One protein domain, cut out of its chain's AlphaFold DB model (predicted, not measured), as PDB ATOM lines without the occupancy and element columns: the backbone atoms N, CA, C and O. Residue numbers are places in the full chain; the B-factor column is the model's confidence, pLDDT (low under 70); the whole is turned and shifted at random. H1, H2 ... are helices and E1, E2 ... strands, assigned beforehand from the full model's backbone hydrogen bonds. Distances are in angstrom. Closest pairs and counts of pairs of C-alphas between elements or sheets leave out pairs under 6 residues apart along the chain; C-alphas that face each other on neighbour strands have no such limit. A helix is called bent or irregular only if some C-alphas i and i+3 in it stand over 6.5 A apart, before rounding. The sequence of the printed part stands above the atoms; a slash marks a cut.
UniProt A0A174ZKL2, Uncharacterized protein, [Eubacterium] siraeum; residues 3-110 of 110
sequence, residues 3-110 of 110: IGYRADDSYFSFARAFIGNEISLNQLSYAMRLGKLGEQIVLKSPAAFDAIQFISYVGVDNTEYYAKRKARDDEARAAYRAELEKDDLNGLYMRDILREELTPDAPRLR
ATOM      1  N   ILE A   3      55.743  32.063  42.725       61.19
ATOM      2  CA  ILE A   3      55.172  32.194  41.384       61.19
ATOM      3  C   ILE A   3      54.065  31.151  41.288       61.19
ATOM      4  O   ILE A   3      54.321  29.951  41.381       61.19
ATOM      5  N   GLY A   4      52.830  31.629  41.199       61.38
ATOM      6  CA  GLY A   4      51.653  30.808  40.974       61.38
ATOM      7  C   GLY A   4      51.093  31.046  39.581       61.38
ATOM      8  O   GLY A   4      51.406  32.031  38.916       61.38
ATOM      9  N   TYR A   5      50.215  30.156  39.162       63.19
ATOM     10  CA  TYR A   5      49.496  30.275  37.909       63.19
ATOM     11  C   TYR A   5      48.085  30.817  38.186       63.19
ATOM     12  O   TYR A   5      47.431  30.401  39.146       63.19
ATOM     13  N   ARG A   6      47.615  31.803  37.411       63.91
ATOM     14  CA  ARG A   6      46.244  32.344  37.514       63.91
ATOM     15  C   ARG A   6      45.151  31.339  37.185       63.91
ATOM     16  O   ARG A   6      44.893  31.141  36.016       63.91
ATOM     17  N   ALA A   7      44.413  30.857  38.182       64.50
ATOM     18  CA  ALA A   7      43.116  30.217  37.955       64.50
ATOM     19  C   ALA A   7      42.122  31.224  37.336       64.50
ATOM     20  O   ALA A   7      41.771  32.222  37.970       64.50
ATOM     21  N   ASP A   8      41.712  31.002  36.089       65.19
ATOM     22  CA  ASP A   8      40.632  31.749  35.433       65.19
ATOM     23  C   ASP A   8      39.262  31.071  35.652       65.19
ATOM     24  O   ASP A   8      39.156  30.063  36.349       65.19
ATOM     25  N   ASP A   9      38.184  31.609  35.074       65.69
ATOM     26  CA  ASP A   9      36.836  31.030  35.220       65.69
ATOM     27  C   ASP A   9      36.744  29.586  34.670       65.69
ATOM     28  O   ASP A   9      35.893  28.795  35.094       65.69
ATOM     29  N   SER A  10      37.630  29.214  33.740       69.19
ATOM     30  CA  SER A  10      37.685  27.880  33.142       69.19
ATOM     31  C   SER A  10      38.352  26.860  34.079       69.19
ATOM     32  O   SER A  10      37.905  25.713  34.120       69.19
ATOM     33  N   TYR A  11      39.285  27.286  34.945       75.31
ATOM     34  CA  TYR A  11      39.886  26.464  36.014       75.31
ATOM     35  C   TYR A  11      38.839  25.709  36.847       75.31
ATOM     36  O   TYR A  11      38.936  24.495  37.039       75.31
ATOM     37  N   PHE A  12      37.810  26.414  37.332       77.75
ATOM     38  CA  PHE A  12      36.780  25.803  38.181       77.75
ATOM     39  C   PHE A  12      35.950  24.768  37.428       77.75
ATOM     40  O   PHE A  12      35.491  23.794  38.020       77.75
ATOM     41  N   SER A  13      35.756  24.966  36.126       80.25
ATOM     42  CA  SER A  13      35.046  24.001  35.293       80.25
ATOM     43  C   SER A  13      35.863  22.720  35.122       80.25
ATOM     44  O   SER A  13      35.298  21.637  35.235       80.25
ATOM     45  N   PHE A  14      37.187  22.823  34.972       81.31
ATOM     46  CA  PHE A  14      38.080  21.661  34.868       81.31
ATOM     47  C   PHE A  14      38.170  20.887  36.183       81.31
ATOM     48  O   PHE A  14      38.039  19.666  36.199       81.31
ATOM     49  N   ALA A  15      38.325  21.598  37.304       85.94
ATOM     50  CA  ALA A  15      38.347  20.977  38.625       85.94
ATOM     51  C   ALA A  15      37.035  20.231  38.924       85.94
ATOM     52  O   ALA A  15      37.068  19.113  39.433       85.94
ATOM     53  N   ARG A  16      35.882  20.817  38.559       89.19
ATOM     54  CA  ARG A  16      34.578  20.149  38.682       89.19
ATOM     55  C   ARG A  16      34.494  18.889  37.827       89.19
ATOM     56  O   ARG A  16      34.090  17.864  38.360       89.19
ATOM     57  N   ALA A  17      34.904  18.948  36.561       89.25
ATOM     58  CA  ALA A  17      34.893  17.789  35.669       89.25
ATOM     59  C   ALA A  17      35.786  16.650  36.198       89.25
ATOM     60  O   ALA A  17      35.398  15.485  36.167       89.25
ATOM     61  N   PHE A  18      36.956  16.974  36.760       90.88
ATOM     62  CA  PHE A  18      37.841  15.969  37.355       90.88
ATOM     63  C   PHE A  18      37.227  15.317  38.596       90.88
ATOM     64  O   PHE A  18      37.161  14.092  38.674       90.88
ATOM     65  N   ILE A  19      36.715  16.120  39.536       91.25
ATOM     66  CA  ILE A  19      36.023  15.610  40.732       91.25
ATOM     67  C   ILE A  19      34.795  14.777  40.331       91.25
ATOM     68  O   ILE A  19      34.533  13.738  40.933       91.25
ATOM     69  N   GLY A  20      34.080  15.203  39.286       93.19
ATOM     70  CA  GLY A  20      32.948  14.501  38.678       93.19
ATOM     71  C   GLY A  20      33.322  13.236  37.901       93.19
ATOM     72  O   GLY A  20      32.435  12.568  37.379       93.19
ATOM     73  N   ASN A  21      34.609  12.875  37.848       91.31
ATOM     74  CA  ASN A  21      35.116  11.711  37.130       91.31
ATOM     75  C   ASN A  21      34.878  11.765  35.604       91.31
ATOM     76  O   ASN A  21      34.846  10.730  34.938       91.31
ATOM     77  N   GLU A  22      34.705  12.959  35.045       90.12
ATOM     78  CA  GLU A  22      34.489  13.180  33.610       90.12
ATOM     79  C   GLU A  22      35.815  13.218  32.840       90.12
ATOM     80  O   GLU A  22      35.854  12.859  31.667       90.12
ATOM     81  N   ILE A  23      36.907  13.611  33.505       89.94
ATOM     82  CA  ILE A  23      38.245  13.735  32.909       89.94
ATOM     83  C   ILE A  23      39.310  13.038  33.754       89.94
ATOM     84  O   ILE A  23      39.159  12.898  34.972       89.94
ATOM     85  N   SER A  24      40.405  12.636  33.111       91.69
ATOM     86  CA  SER A  24      41.567  12.053  33.782       91.69
ATOM     87  C   SER A  24      42.460  13.120  34.435       91.69
ATOM     88  O   SER A  24      42.378  14.316  34.138       91.69
ATOM     89  N   LEU A  25      43.372  12.687  35.309       89.31
ATOM     90  CA  LEU A  25      44.400  13.537  35.918       89.31
ATOM     91  C   LEU A  25      45.332  14.157  34.864       89.31
ATOM     92  O   LEU A  25      45.775  15.297  35.025       89.31
ATOM     93  N   ASN A  26      45.604  13.438  33.772       87.81
ATOM     94  CA  ASN A  26      46.415  13.945  32.665       87.81
ATOM     95  C   ASN A  26      45.687  15.074  31.933       87.81
ATOM     96  O   ASN A  26      46.265  16.139  31.717       87.81
ATOM     97  N   GLN A  27      44.405  14.869  31.614       86.81
ATOM     98  CA  GLN A  27      43.562  15.884  30.982       86.81
ATOM     99  C   GLN A  27      43.414  17.120  31.879       86.81
ATOM    100  O   GLN A  27      43.553  18.245  31.398       86.81
ATOM    101  N   LEU A  28      43.233  16.933  33.194       86.94
ATOM    102  CA  LEU A  28      43.257  18.031  34.163       86.94
ATOM    103  C   LEU A  28      44.598  18.776  34.120       86.94
ATOM    104  O   LEU A  28      44.620  19.996  33.978       86.94
ATOM    105  N   SER A  29      45.720  18.058  34.208       82.81
ATOM    106  CA  SER A  29      47.066  18.647  34.209       82.81
ATOM    107  C   SER A  29      47.360  19.434  32.933       82.81
ATOM    108  O   SER A  29      47.972  20.501  32.986       82.81
ATOM    109  N   TYR A  30      46.900  18.941  31.784       82.19
ATOM    110  CA  TYR A  30      46.999  19.648  30.514       82.19
ATOM    111  C   TYR A  30      46.116  20.901  30.487       82.19
ATOM    112  O   TYR A  30      46.597  21.984  30.149       82.19
ATOM    113  N   ALA A  31      44.857  20.797  30.925       79.31
ATOM    114  CA  ALA A  31      43.936  21.929  31.012       79.31
ATOM    115  C   ALA A  31      44.475  23.047  31.922       79.31
ATOM    116  O   ALA A  31      44.400  24.227  31.576       79.31
ATOM    117  N   MET A  32      45.118  22.679  33.036       77.00
ATOM    118  CA  MET A  32      45.799  23.623  33.924       77.00
ATOM    119  C   MET A  32      46.988  24.328  33.256       77.00
ATOM    120  O   MET A  32      47.349  25.425  33.661       77.00
ATOM    121  N   ARG A  33      47.602  23.754  32.218       74.12
ATOM    122  CA  ARG A  33      48.684  24.412  31.458       74.12
ATOM    123  C   ARG A  33      48.158  25.300  30.325       74.12
ATOM    124  O   ARG A  33      48.821  26.272  29.966       74.12
ATOM    125  N   LEU A  34      46.975  24.999  29.781       68.00
ATOM    126  CA  LEU A  34      46.390  25.698  28.629       68.00
ATOM    127  C   LEU A  34      45.935  27.131  28.910       68.00
ATOM    128  O   LEU A  34      45.968  27.958  28.000       68.00
ATOM    129  N   GLY A  35      45.538  27.452  30.141       59.81
ATOM    130  CA  GLY A  35      44.969  28.766  30.463       59.81
ATOM    131  C   GLY A  35      45.931  29.951  30.314       59.81
ATOM    132  O   GLY A  35      45.558  31.059  30.692       59.81
ATOM    133  N   LYS A  36      47.178  29.736  29.830       57.62
ATOM    134  CA  LYS A  36      48.296  30.704  29.868       57.62
ATOM    135  C   LYS A  36      48.213  31.492  31.168       57.62
ATOM    136  O   LYS A  36      48.167  32.722  31.148       57.62
ATOM    137  N   LEU A  37      48.022  30.734  32.252       58.22
ATOM    138  CA  LEU A  37      47.539  31.195  33.539       58.22
ATOM    139  C   LEU A  37      48.522  32.272  33.988       58.22
ATOM    140  O   LEU A  37      49.604  31.932  34.461       58.22
ATOM    141  N   GLY A  38      48.206  33.541  33.712       57.41
ATOM    142  CA  GLY A  38      49.170  34.633  33.828       57.41
ATOM    143  C   GLY A  38      49.906  34.549  35.160       57.41
ATOM    144  O   GLY A  38      49.315  34.128  36.157       57.41
ATOM    145  N   GLU A  39      51.194  34.883  35.167       63.91
ATOM    146  CA  GLU A  39      52.001  34.765  36.377       63.91
ATOM    147  C   GLU A  39      51.335  35.536  37.519       63.91
ATOM    148  O   GLU A  39      51.071  36.738  37.426       63.91
ATOM    149  N   GLN A  40      51.021  34.822  38.595       71.38
ATOM    150  CA  GLN A  40      50.567  35.423  39.835       71.38
ATOM    151  C   GLN A  40      51.742  35.503  40.791       71.38
ATOM    152  O   GLN A  40      52.408  34.506  41.079       71.38
ATOM    153  N   ILE A  41      51.947  36.694  41.333       76.62
ATOM    154  CA  ILE A  41      52.950  36.945  42.355       76.62
ATOM    155  C   ILE A  41      52.224  37.058  43.690       76.62
ATOM    156  O   ILE A  41      51.433  37.975  43.901       76.62
ATOM    157  N   VAL A  42      52.501  36.128  44.604       82.00
ATOM    158  CA  VAL A  42      51.969  36.185  45.973       82.00
ATOM    159  C   VAL A  42      53.006  36.808  46.906       82.00
ATOM    160  O   VAL A  42      54.112  36.275  47.082       82.00
ATOM    161  N   LEU A  43      52.631  37.925  47.535       87.75
ATOM    162  CA  LEU A  43      53.385  38.575  48.609       87.75
ATOM    163  C   LEU A  43      52.929  38.001  49.958       87.75
ATOM    164  O   LEU A  43      51.734  37.925  50.227       87.75
ATOM    165  N   LYS A  44      53.872  37.548  50.793       90.94
ATOM    166  CA  LYS A  44      53.572  36.773  52.018       90.94
ATOM    167  C   LYS A  44      53.973  37.453  53.327       90.94
ATOM    168  O   LYS A  44      53.654  36.929  54.387       90.94
ATOM    169  N   SER A  45      54.714  38.556  53.278       91.69
ATOM    170  CA  SER A  45      55.256  39.213  54.470       91.69
ATOM    171  C   SER A  45      55.056  40.725  54.403       91.69
ATOM    172  O   SER A  45      55.097  41.268  53.297       91.69
ATOM    173  N   PRO A  46      54.916  41.410  55.556       92.56
ATOM    174  CA  PRO A  46      54.837  42.871  55.605       92.56
ATOM    175  C   PRO A  46      55.975  43.542  54.831       92.56
ATOM    176  O   PRO A  46      55.714  44.309  53.917       92.56
ATOM    177  N   ALA A  47      57.222  43.101  55.045       93.25
ATOM    178  CA  ALA A  47      58.390  43.624  54.331       93.25
ATOM    179  C   ALA A  47      58.300  43.510  52.793       93.25
ATOM    180  O   ALA A  47      58.879  44.323  52.082       93.25
ATOM    181  N   ALA A  48      57.595  42.503  52.259       90.88
ATOM    182  CA  ALA A  48      57.381  42.377  50.817       90.88
ATOM    183  C   ALA A  48      56.303  43.342  50.300       90.88
ATOM    184  O   ALA A  48      56.401  43.803  49.167       90.88
ATOM    185  N   PHE A  49      55.291  43.644  51.119       90.38
ATOM    186  CA  PHE A  49      54.300  44.679  50.818       90.38
ATOM    187  C   PHE A  49      54.901  46.085  50.930       90.38
ATOM    188  O   PHE A  49      54.609  46.929  50.095       90.38
ATOM    189  N   ASP A  50      55.800  46.320  51.885       93.88
ATOM    190  CA  ASP A  50      56.469  47.618  52.045       93.88
ATOM    191  C   ASP A  50      57.433  47.933  50.886       93.88
ATOM    192  O   ASP A  50      57.763  49.088  50.633       93.88
ATOM    193  N   ALA A  51      57.883  46.903  50.160       91.62
ATOM    194  CA  ALA A  51      58.781  47.035  49.015       91.62
ATOM    195  C   ALA A  51      58.068  47.352  47.687       91.62
ATOM    196  O   ALA A  51      58.740  47.683  46.707       91.62
ATOM    197  N   ILE A  52      56.735  47.229  47.612       91.50
ATOM    198  CA  ILE A  52      55.988  47.572  46.396       91.50
ATOM    199  C   ILE A  52      55.557  49.036  46.424       91.50
ATOM    200  O   ILE A  52      55.026  49.538  47.409       91.50
ATOM    201  N   GLN A  53      55.745  49.719  45.299       94.12
ATOM    202  CA  GLN A  53      55.276  51.083  45.106       94.12
ATOM    203  C   GLN A  53      54.571  51.210  43.766       94.12
ATOM    204  O   GLN A  53      54.947  50.581  42.772       94.12
ATOM    205  N   PHE A  54      53.536  52.036  43.742       93.31
ATOM    206  CA  PHE A  54      52.855  52.380  42.511       93.31
ATOM    207  C   PHE A  54      53.763  53.251  41.634       93.31
ATOM    208  O   PHE A  54      54.239  54.288  42.087       93.31
ATOM    209  N   ILE A  55      53.989  52.839  40.382       96.12
ATOM    210  CA  ILE A  55      54.816  53.592  39.426       96.12
ATOM    211  C   ILE A  55      53.936  54.393  38.463       96.12
ATOM    212  O   ILE A  55      54.108  55.598  38.319       96.12
ATOM    213  N   SER A  56      53.011  53.728  37.768       95.94
ATOM    214  CA  SER A  56      52.127  54.362  36.786       95.94
ATOM    215  C   SER A  56      50.971  53.440  36.396       95.94
ATOM    216  O   SER A  56      50.928  52.269  36.776       95.94
ATOM    217  N   TYR A  57      50.042  53.980  35.611       93.62
ATOM    218  CA  TYR A  57      48.981  53.233  34.954       93.62
ATOM    219  C   TYR A  57      48.690  53.844  33.584       93.62
ATOM    220  O   TYR A  57      49.016  55.003  33.328       93.62
ATOM    221  N   VAL A  58      48.047  53.064  32.722       93.81
ATOM    222  CA  VAL A  58      47.535  53.529  31.432       93.81
ATOM    223  C   VAL A  58      46.054  53.189  31.375       93.81
ATOM    224  O   VAL A  58      45.663  52.059  31.673       93.81
ATOM    225  N   GLY A  59      45.228  54.173  31.022       93.25
ATOM    226  CA  GLY A  59      43.817  53.939  30.733       93.25
ATOM    227  C   GLY A  59      43.683  53.101  29.467       93.25
ATOM    228  O   GLY A  59      44.347  53.373  28.470       93.25
ATOM    229  N   VAL A  60      42.837  52.078  29.511       91.81
ATOM    230  CA  VAL A  60      42.604  51.184  28.375       91.81
ATOM    231  C   VAL A  60      41.136  51.199  27.989       91.81
ATOM    232  O   VAL A  60      40.262  51.256  28.855       91.81
ATOM    233  N   ASP A  61      40.870  51.142  26.687       94.00
ATOM    234  CA  ASP A  61      39.507  51.084  26.172       94.00
ATOM    235  C   ASP A  61      38.902  49.697  26.438       94.00
ATOM    236  O   ASP A  61      39.510  48.658  26.143       94.00
ATOM    237  N   ASN A  62      37.695  49.669  27.010       91.12
ATOM    238  CA  ASN A  62      37.034  48.409  27.318       91.12
ATOM    239  C   ASN A  62      36.673  47.630  26.047       91.12
ATOM    240  O   ASN A  62      36.722  46.406  26.079       91.12
ATOM    241  N   THR A  63      36.355  48.297  24.940       92.88
ATOM    242  CA  THR A  63      35.923  47.668  23.690       92.88
ATOM    243  C   THR A  63      37.055  46.850  23.078       92.88
ATOM    244  O   THR A  63      36.831  45.746  22.583       92.88
ATOM    245  N   GLU A  64      38.293  47.323  23.222       92.31
ATOM    246  CA  GLU A  64      39.488  46.612  22.786       92.31
ATOM    247  C   GLU A  64      39.883  45.510  23.780       92.31
ATOM    248  O   GLU A  64      40.062  44.342  23.414       92.31
ATOM    249  N   TYR A  65      40.021  45.852  25.063       88.25
ATOM    250  CA  TYR A  65      40.590  44.929  26.048       88.25
ATOM    251  C   TYR A  65      39.613  43.834  26.481       88.25
ATOM    252  O   TYR A  65      40.049  42.717  26.781       88.25
ATOM    253  N   TYR A  66      38.304  44.097  26.456       86.88
ATOM    254  CA  TYR A  66      37.287  43.065  26.651       86.88
ATOM    255  C   TYR A  66      37.300  42.061  25.499       86.88
ATOM    256  O   TYR A  66      37.318  40.858  25.754       86.88
ATOM    257  N   ALA A  67      37.370  42.530  24.248       89.38
ATOM    258  CA  ALA A  67      37.453  41.652  23.083       89.38
ATOM    259  C   ALA A  67      38.706  40.763  23.141       89.38
ATOM    260  O   ALA A  67      38.607  39.546  22.987       89.38
ATOM    261  N   LYS A  68      39.870  41.336  23.483       87.19
ATOM    262  CA  LYS A  68      41.115  40.579  23.712       87.19
ATOM    263  C   LYS A  68      40.985  39.562  24.849       87.19
ATOM    264  O   LYS A  68      41.456  38.433  24.719       87.19
ATOM    265  N   ARG A  69      40.355  39.936  25.972       84.06
ATOM    266  CA  ARG A  69      40.098  39.018  27.098       84.06
ATOM    267  C   ARG A  69      39.198  37.861  26.671       84.06
ATOM    268  O   ARG A  69      39.528  36.723  26.985       84.06
ATOM    269  N   LYS A  70      38.114  38.148  25.949       84.75
ATOM    270  CA  LYS A  70      37.167  37.144  25.459       84.75
ATOM    271  C   LYS A  70      37.824  36.185  24.467       84.75
ATOM    272  O   LYS A  70      37.679  34.984  24.629       84.75
ATOM    273  N   ALA A  71      38.598  36.693  23.508       86.12
ATOM    274  CA  ALA A  71      39.299  35.859  22.535       86.12
ATOM    275  C   ALA A  71      40.250  34.849  23.205       86.12
ATOM    276  O   ALA A  71      40.251  33.682  22.831       86.12
ATOM    277  N   ARG A  72      41.002  35.268  24.236       79.94
ATOM    278  CA  ARG A  72      41.870  34.361  25.014       79.94
ATOM    279  C   ARG A  72      41.082  33.289  25.770       79.94
ATOM    280  O   ARG A  72      41.493  32.137  25.790       79.94
ATOM    281  N   ASP A  73      39.973  33.677  26.395       77.00
ATOM    282  CA  ASP A  73      39.094  32.758  27.129       77.00
ATOM    283  C   ASP A  73      38.438  31.735  26.178       77.00
ATOM    284  O   ASP A  73      38.403  30.538  26.463       77.00
ATOM    285  N   ASP A  74      37.993  32.182  25.001       83.25
ATOM    286  CA  ASP A  74      37.429  31.317  23.962       83.25
ATOM    287  C   ASP A  74      38.478  30.357  23.373       83.25
ATOM    288  O   ASP A  74      38.173  29.178  23.186       83.25
ATOM    289  N   GLU A  75      39.706  30.829  23.118       82.62
ATOM    290  CA  GLU A  75      40.839  30.009  22.654       82.62
ATOM    291  C   GLU A  75      41.181  28.918  23.678       82.62
ATOM    292  O   GLU A  75      41.256  27.742  23.319       82.62
ATOM    293  N   ALA A  76      41.311  29.281  24.959       73.88
ATOM    294  CA  ALA A  76      41.589  28.330  26.034       73.88
ATOM    295  C   ALA A  76      40.489  27.263  26.144       73.88
ATOM    296  O   ALA A  76      40.778  26.068  26.237       73.88
ATOM    297  N   ARG A  77      39.215  27.670  26.057       76.25
ATOM    298  CA  ARG A  77      38.085  26.730  26.044       76.25
ATOM    299  C   ARG A  77      38.065  25.843  24.806       76.25
ATOM    300  O   ARG A  77      37.698  24.678  24.918       76.25
ATOM    301  N   ALA A  78      38.410  26.370  23.633       83.62
ATOM    302  CA  ALA A  78      38.474  25.584  22.404       83.62
ATOM    303  C   ALA A  78      39.589  24.533  22.470       83.62
ATOM    304  O   ALA A  78      39.331  23.366  22.187       83.62
ATOM    305  N   ALA A  79      40.785  24.925  22.919       80.06
ATOM    306  CA  ALA A  79      41.904  24.011  23.132       80.06
ATOM    307  C   ALA A  79      41.565  22.925  24.162       80.06
ATOM    308  O   ALA A  79      41.900  21.762  23.963       80.06
ATOM    309  N   TYR A  80      40.850  23.286  25.230       74.25
ATOM    310  CA  TYR A  80      40.374  22.320  26.212       74.25
ATOM    311  C   TYR A  80      39.359  21.334  25.628       74.25
ATOM    312  O   TYR A  80      39.509  20.132  25.816       74.25
ATOM    313  N   ARG A  81      38.346  21.812  24.891       79.88
ATOM    314  CA  ARG A  81      37.362  20.925  24.245       79.88
ATOM    315  C   ARG A  81      38.029  19.934  23.293       79.88
ATOM    316  O   ARG A  81      37.694  18.761  23.330       79.88
ATOM    317  N   ALA A  82      39.007  20.389  22.513       82.56
ATOM    318  CA  ALA A  82      39.782  19.510  21.641       82.56
ATOM    319  C   ALA A  82      40.594  18.456  22.421       82.56
ATOM    320  O   ALA A  82      40.840  17.371  21.905       82.56
ATOM    321  N   GLU A  83      41.017  18.750  23.656       76.44
ATOM    322  CA  GLU A  83      41.662  17.754  24.519       76.44
ATOM    323  C   GLU A  83      40.660  16.765  25.123       76.44
ATOM    324  O   GLU A  83      40.977  15.588  25.253       76.44
ATOM    325  N   LEU A  84      39.446  17.213  25.461       73.62
ATOM    326  CA  LEU A  84      38.380  16.325  25.939       73.62
ATOM    327  C   LEU A  84      37.958  15.289  24.904       73.62
ATOM    328  O   LEU A  84      37.581  14.184  25.271       73.62
ATOM    329  N   GLU A  85      38.019  15.642  23.622       76.88
ATOM    330  CA  GLU A  85      37.737  14.716  22.522       76.88
ATOM    331  C   GLU A  85      38.791  13.604  22.395       76.88
ATOM    332  O   GLU A  85      38.561  12.611  21.703       76.88
ATOM    333  N   LYS A  86      39.945  13.737  23.059       74.06
ATOM    334  CA  LYS A  86      40.932  12.663  23.153       74.06
ATOM    335  C   LYS A  86      40.566  11.770  24.330       74.06
ATOM    336  O   LYS A  86      40.791  12.132  25.484       74.06
ATOM    337  N   ASP A  87      40.034  10.593  24.027       67.94
ATOM    338  CA  ASP A  87      39.790   9.571  25.040       67.94
ATOM    339  C   ASP A  87      41.107   9.162  25.719       67.94
ATOM    340  O   ASP A  87      42.016   8.619  25.085       67.94
ATOM    341  N   ASP A  88      41.195   9.373  27.033       74.50
ATOM    342  CA  ASP A  88      42.279   8.852  27.868       74.50
ATOM    343  C   ASP A  88      41.837   7.531  28.512       74.50
ATOM    344  O   ASP A  88      41.612   7.434  29.718       74.50
ATOM    345  N   LEU A  89      41.677   6.493  27.680       71.62
ATOM    346  CA  LEU A  89      41.175   5.172  28.094       71.62
ATOM    347  C   LEU A  89      41.996   4.528  29.223       71.62
ATOM    348  O   LEU A  89      41.461   3.731  29.990       71.62
ATOM    349  N   ASN A  90      43.282   4.870  29.321       81.62
ATOM    350  CA  ASN A  90      44.198   4.385  30.358       81.62
ATOM    351  C   ASN A  90      44.522   5.464  31.408       81.62
ATOM    352  O   ASN A  90      45.454   5.301  32.200       81.62
ATOM    353  N   GLY A  91      43.784   6.573  31.395       84.75
ATOM    354  CA  GLY A  91      43.983   7.705  32.283       84.75
ATOM    355  C   GLY A  91      43.660   7.373  33.733       84.75
ATOM    356  O   GLY A  91      42.832   6.516  34.033       84.75
ATOM    357  N   LEU A  92      44.304   8.083  34.659       90.56
ATOM    358  CA  LEU A  92      43.977   7.994  36.080       90.56
ATOM    359  C   LEU A  92      42.789   8.910  36.388       90.56
ATOM    360  O   LEU A  92      42.925  10.130  36.303       90.56
ATOM    361  N   TYR A  93      41.642   8.347  36.765       92.56
ATOM    362  CA  TYR A  93      40.454   9.124  37.123       92.56
ATOM    363  C   TYR A  93      40.279   9.243  38.639       92.56
ATOM    364  O   TYR A  93      40.829   8.460  39.419       92.56
ATOM    365  N   MET A  94      39.448  10.197  39.073       92.44
ATOM    366  CA  MET A  94      39.154  10.421  40.492       92.44
ATOM    367  C   MET A  94      38.650   9.152  41.196       92.44
ATOM    368  O   MET A  94      39.068   8.851  42.312       92.44
ATOM    369  N   ARG A  95      37.814   8.345  40.531       92.25
ATOM    370  CA  ARG A  95      37.333   7.063  41.070       92.25
ATOM    371  C   ARG A  95      38.446   6.055  41.334       92.25
ATOM    372  O   ARG A  95      38.276   5.213  42.208       92.25
ATOM    373  N   ASP A  96      39.530   6.094  40.567       91.00
ATOM    374  CA  ASP A  96      40.632   5.141  40.702       91.00
ATOM    375  C   ASP A  96      41.548   5.574  41.847       91.00
ATOM    376  O   ASP A  96      41.892   4.753  42.687       91.00
ATOM    377  N   ILE A  97      41.801   6.883  41.979       91.06
ATOM    378  CA  ILE A  97      42.491   7.474  43.140       91.06
ATOM    379  C   ILE A  97      41.770   7.115  44.447       91.06
ATOM    380  O   ILE A  97      42.417   6.709  45.409       91.06
ATOM    381  N   LEU A  98      40.435   7.244  44.479       90.50
ATOM    382  CA  LEU A  98      39.630   6.909  45.659       90.50
ATOM    383  C   LEU A  98      39.604   5.404  45.940       90.50
ATOM    384  O   LEU A  98      39.689   5.004  47.095       90.50
ATOM    385  N   ARG A  99      39.477   4.568  44.903       91.56
ATOM    386  CA  ARG A  99      39.403   3.106  45.055       91.56
ATOM    387  C   ARG A  99      40.725   2.503  45.517       91.56
ATOM    388  O   ARG A  99      40.715   1.523  46.249       91.56
ATOM    389  N   GLU A 100      41.837   3.057  45.051       90.50
ATOM    390  CA  GLU A 100      43.183   2.588  45.381       90.50
ATOM    391  C   GLU A 100      43.788   3.298  46.601       90.50
ATOM    392  O   GLU A 100      44.927   3.011  46.957       90.50
ATOM    393  N   GLU A 101      43.052   4.229  47.223       88.69
ATOM    394  CA  GLU A 101      43.500   5.023  48.378       88.69
ATOM    395  C   GLU A 101      44.887   5.659  48.161       88.69
ATOM    396  O   GLU A 101      45.752   5.651  49.041       88.69
ATOM    397  N   LEU A 102      45.122   6.204  46.960       89.88
ATOM    398  CA  LEU A 102      46.435   6.744  46.605       89.88
ATOM    399  C   LEU A 102      46.816   7.904  47.531       89.88
ATOM    400  O   LEU A 102      46.092   8.892  47.669       89.88
ATOM    401  N   THR A 103      48.001   7.803  48.127       87.56
ATOM    402  CA  THR A 103      48.582   8.867  48.945       87.56
ATOM    403  C   THR A 103      49.289   9.902  48.063       87.56
ATOM    404  O   THR A 103      49.708   9.569  46.954       87.56
ATOM    405  N   PRO A 104      49.490  11.149  48.536       80.44
ATOM    406  CA  PRO A 104      50.170  12.197  47.761       80.44
ATOM    407  C   PRO A 104      51.572  11.821  47.249       80.44
ATOM    408  O   PRO A 104      52.044  12.389  46.266       80.44
ATOM    409  N   ASP A 105      52.233  10.856  47.891       84.12
ATOM    410  CA  ASP A 105      53.562  10.369  47.511       84.12
ATOM    411  C   ASP A 105      53.537   9.256  46.451       84.12
ATOM    412  O   ASP A 105      54.596   8.814  45.996       84.12
ATOM    413  N   ALA A 106      52.352   8.798  46.034       84.81
ATOM    414  CA  ALA A 106      52.204   7.718  45.071       84.81
ATOM    415  C   ALA A 106      52.838   8.084  43.711       84.81
ATOM    416  O   ALA A 106      52.499   9.120  43.133       84.81
ATOM    417  N   PRO A 107      53.690   7.215  43.123       81.81
ATOM    418  CA  PRO A 107      54.335   7.479  41.834       81.81
ATOM    419  C   PRO A 107      53.359   7.755  40.686       81.81
ATOM    420  O   PRO A 107      53.706   8.462  39.749       81.81
ATOM    421  N   ARG A 108      52.135   7.219  40.766       79.38
ATOM    422  CA  ARG A 108      51.078   7.399  39.759       79.38
ATOM    423  C   ARG A 108      50.458   8.805  39.742       79.38
ATOM    424  O   ARG A 108      49.725   9.102  38.808       79.38
ATOM    425  N   LEU A 109      50.712   9.637  40.758       79.31
ATOM    426  CA  LEU A 109      50.221  11.022  40.848       79.31
ATOM    427  C   LEU A 109      51.235  12.069  40.346       79.31
ATOM    428  O   LEU A 109      50.923  13.259  40.382       79.31
ATOM    429  N   ARG A 110      52.445  11.653  39.946       67.25
ATOM    430  CA  ARG A 110      53.549  12.545  39.557       67.25
ATOM    431  C   ARG A 110      53.708  12.678  38.049       67.25
ATOM    432  O   ARG A 110      53.501  11.669  37.346       67.25
TER     433      ARG A 110
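What this domain is: This is residues 3 to 110 of the 110 residues of an uncharacterized protein of [Eubacterium] siraeum (UniProt A0A174ZKL2). A helical hairpin of H1 and H2 lies side by side with the last part of one long helix, H4, whose first part, residues 62 to 71, sticks out past it. From the other end of the hairpin's helices a small pair of strands, E1 and E2, leads away to H3, and the chain swings back to H4 through a wide, open loop round an empty space; H5 lies beyond the hairpin's turn, and after it the last residues, 104 to 110, fold back. The printed part has 108 residues, with two named strands and five named helices in the order E1, H1, H2, E2, H3, H4, H5; the sheet, E1 - E2, is antiparallel, and the class is mostly helix. The whole is loose, with a radius of gyration of the C-alphas of 18.4 A, and flat, spanning 53 by 38 by 17 A.

How they stand to each other: E1, residues 3 to 5, and E2, residues 39 to 42, are antiparallel neighbours at 126 degrees; N 4 and O 40 are 2.9 A apart and N 40 and O 4 2.8 A, both within hydrogen-bond range. A tight link joins E1 to H1, residues 9 to 19. H1 and H2, residues 25 to 34, form a helical hairpin: they touch, the closest C-alphas being those of Phe 14 and Leu 28 at 6.4 A, and run opposite ways at a shallow tilt of 5 degrees. H4, residues 62 to 84, touches H2 with residues 76 to 84 alone, opposite ways at a shallow tilt of 24 degrees; the closest C-alphas, of Ala 31 and Tyr 80, are 6.0 A apart. H1 and H4 are close but not clearly touching, at 7.2 A between the C-alphas of Ser 10 and Arg 77. H5, residues 94 to 99, is close to H1 but not clearly touching it, with the C-alphas of Ile 19 and Met 94 6.1 A apart. H3, residues 46 to 50, touches no helix and is apart from H4. In H2, H3 and H5 every O i to N i+4 pair is within hydrogen-bond range; in H1 6 of 7 are, and in H4 18 of 19.

Where its parts are: E1 begins at C-alpha 3, (55.172, 32.194, 41.384), and is 6.9 A long; E2 is 9.7 A. H4 runs 32.1 A, from C-alpha 62 at (37.034, 48.409, 27.318) to C-alpha 84 at (38.380, 16.325, 25.939). H1 is 16.4 A long, H2 14.3 A, H3 6.2 A and H5 8.6 A, ending at C-alpha 99, (39.403, 3.106, 45.055). H1 is neither bent nor irregular, but only just: C-alphas 9 and 12 are 6.0 A apart.

The domain as a whole: The two C-alphas farthest apart, of Ser 56 and Arg 99, are 53.5 A apart. The printed part has no cut, and its long link is H3 to H4, with 11 residues between them. Residues 44 to 51, 53 to 71 and 98 to 105 stand free. The mean pLDDT of the printed part is 82.6; residues 3 to 10, 34 to 39, 87 and 110 are under 70.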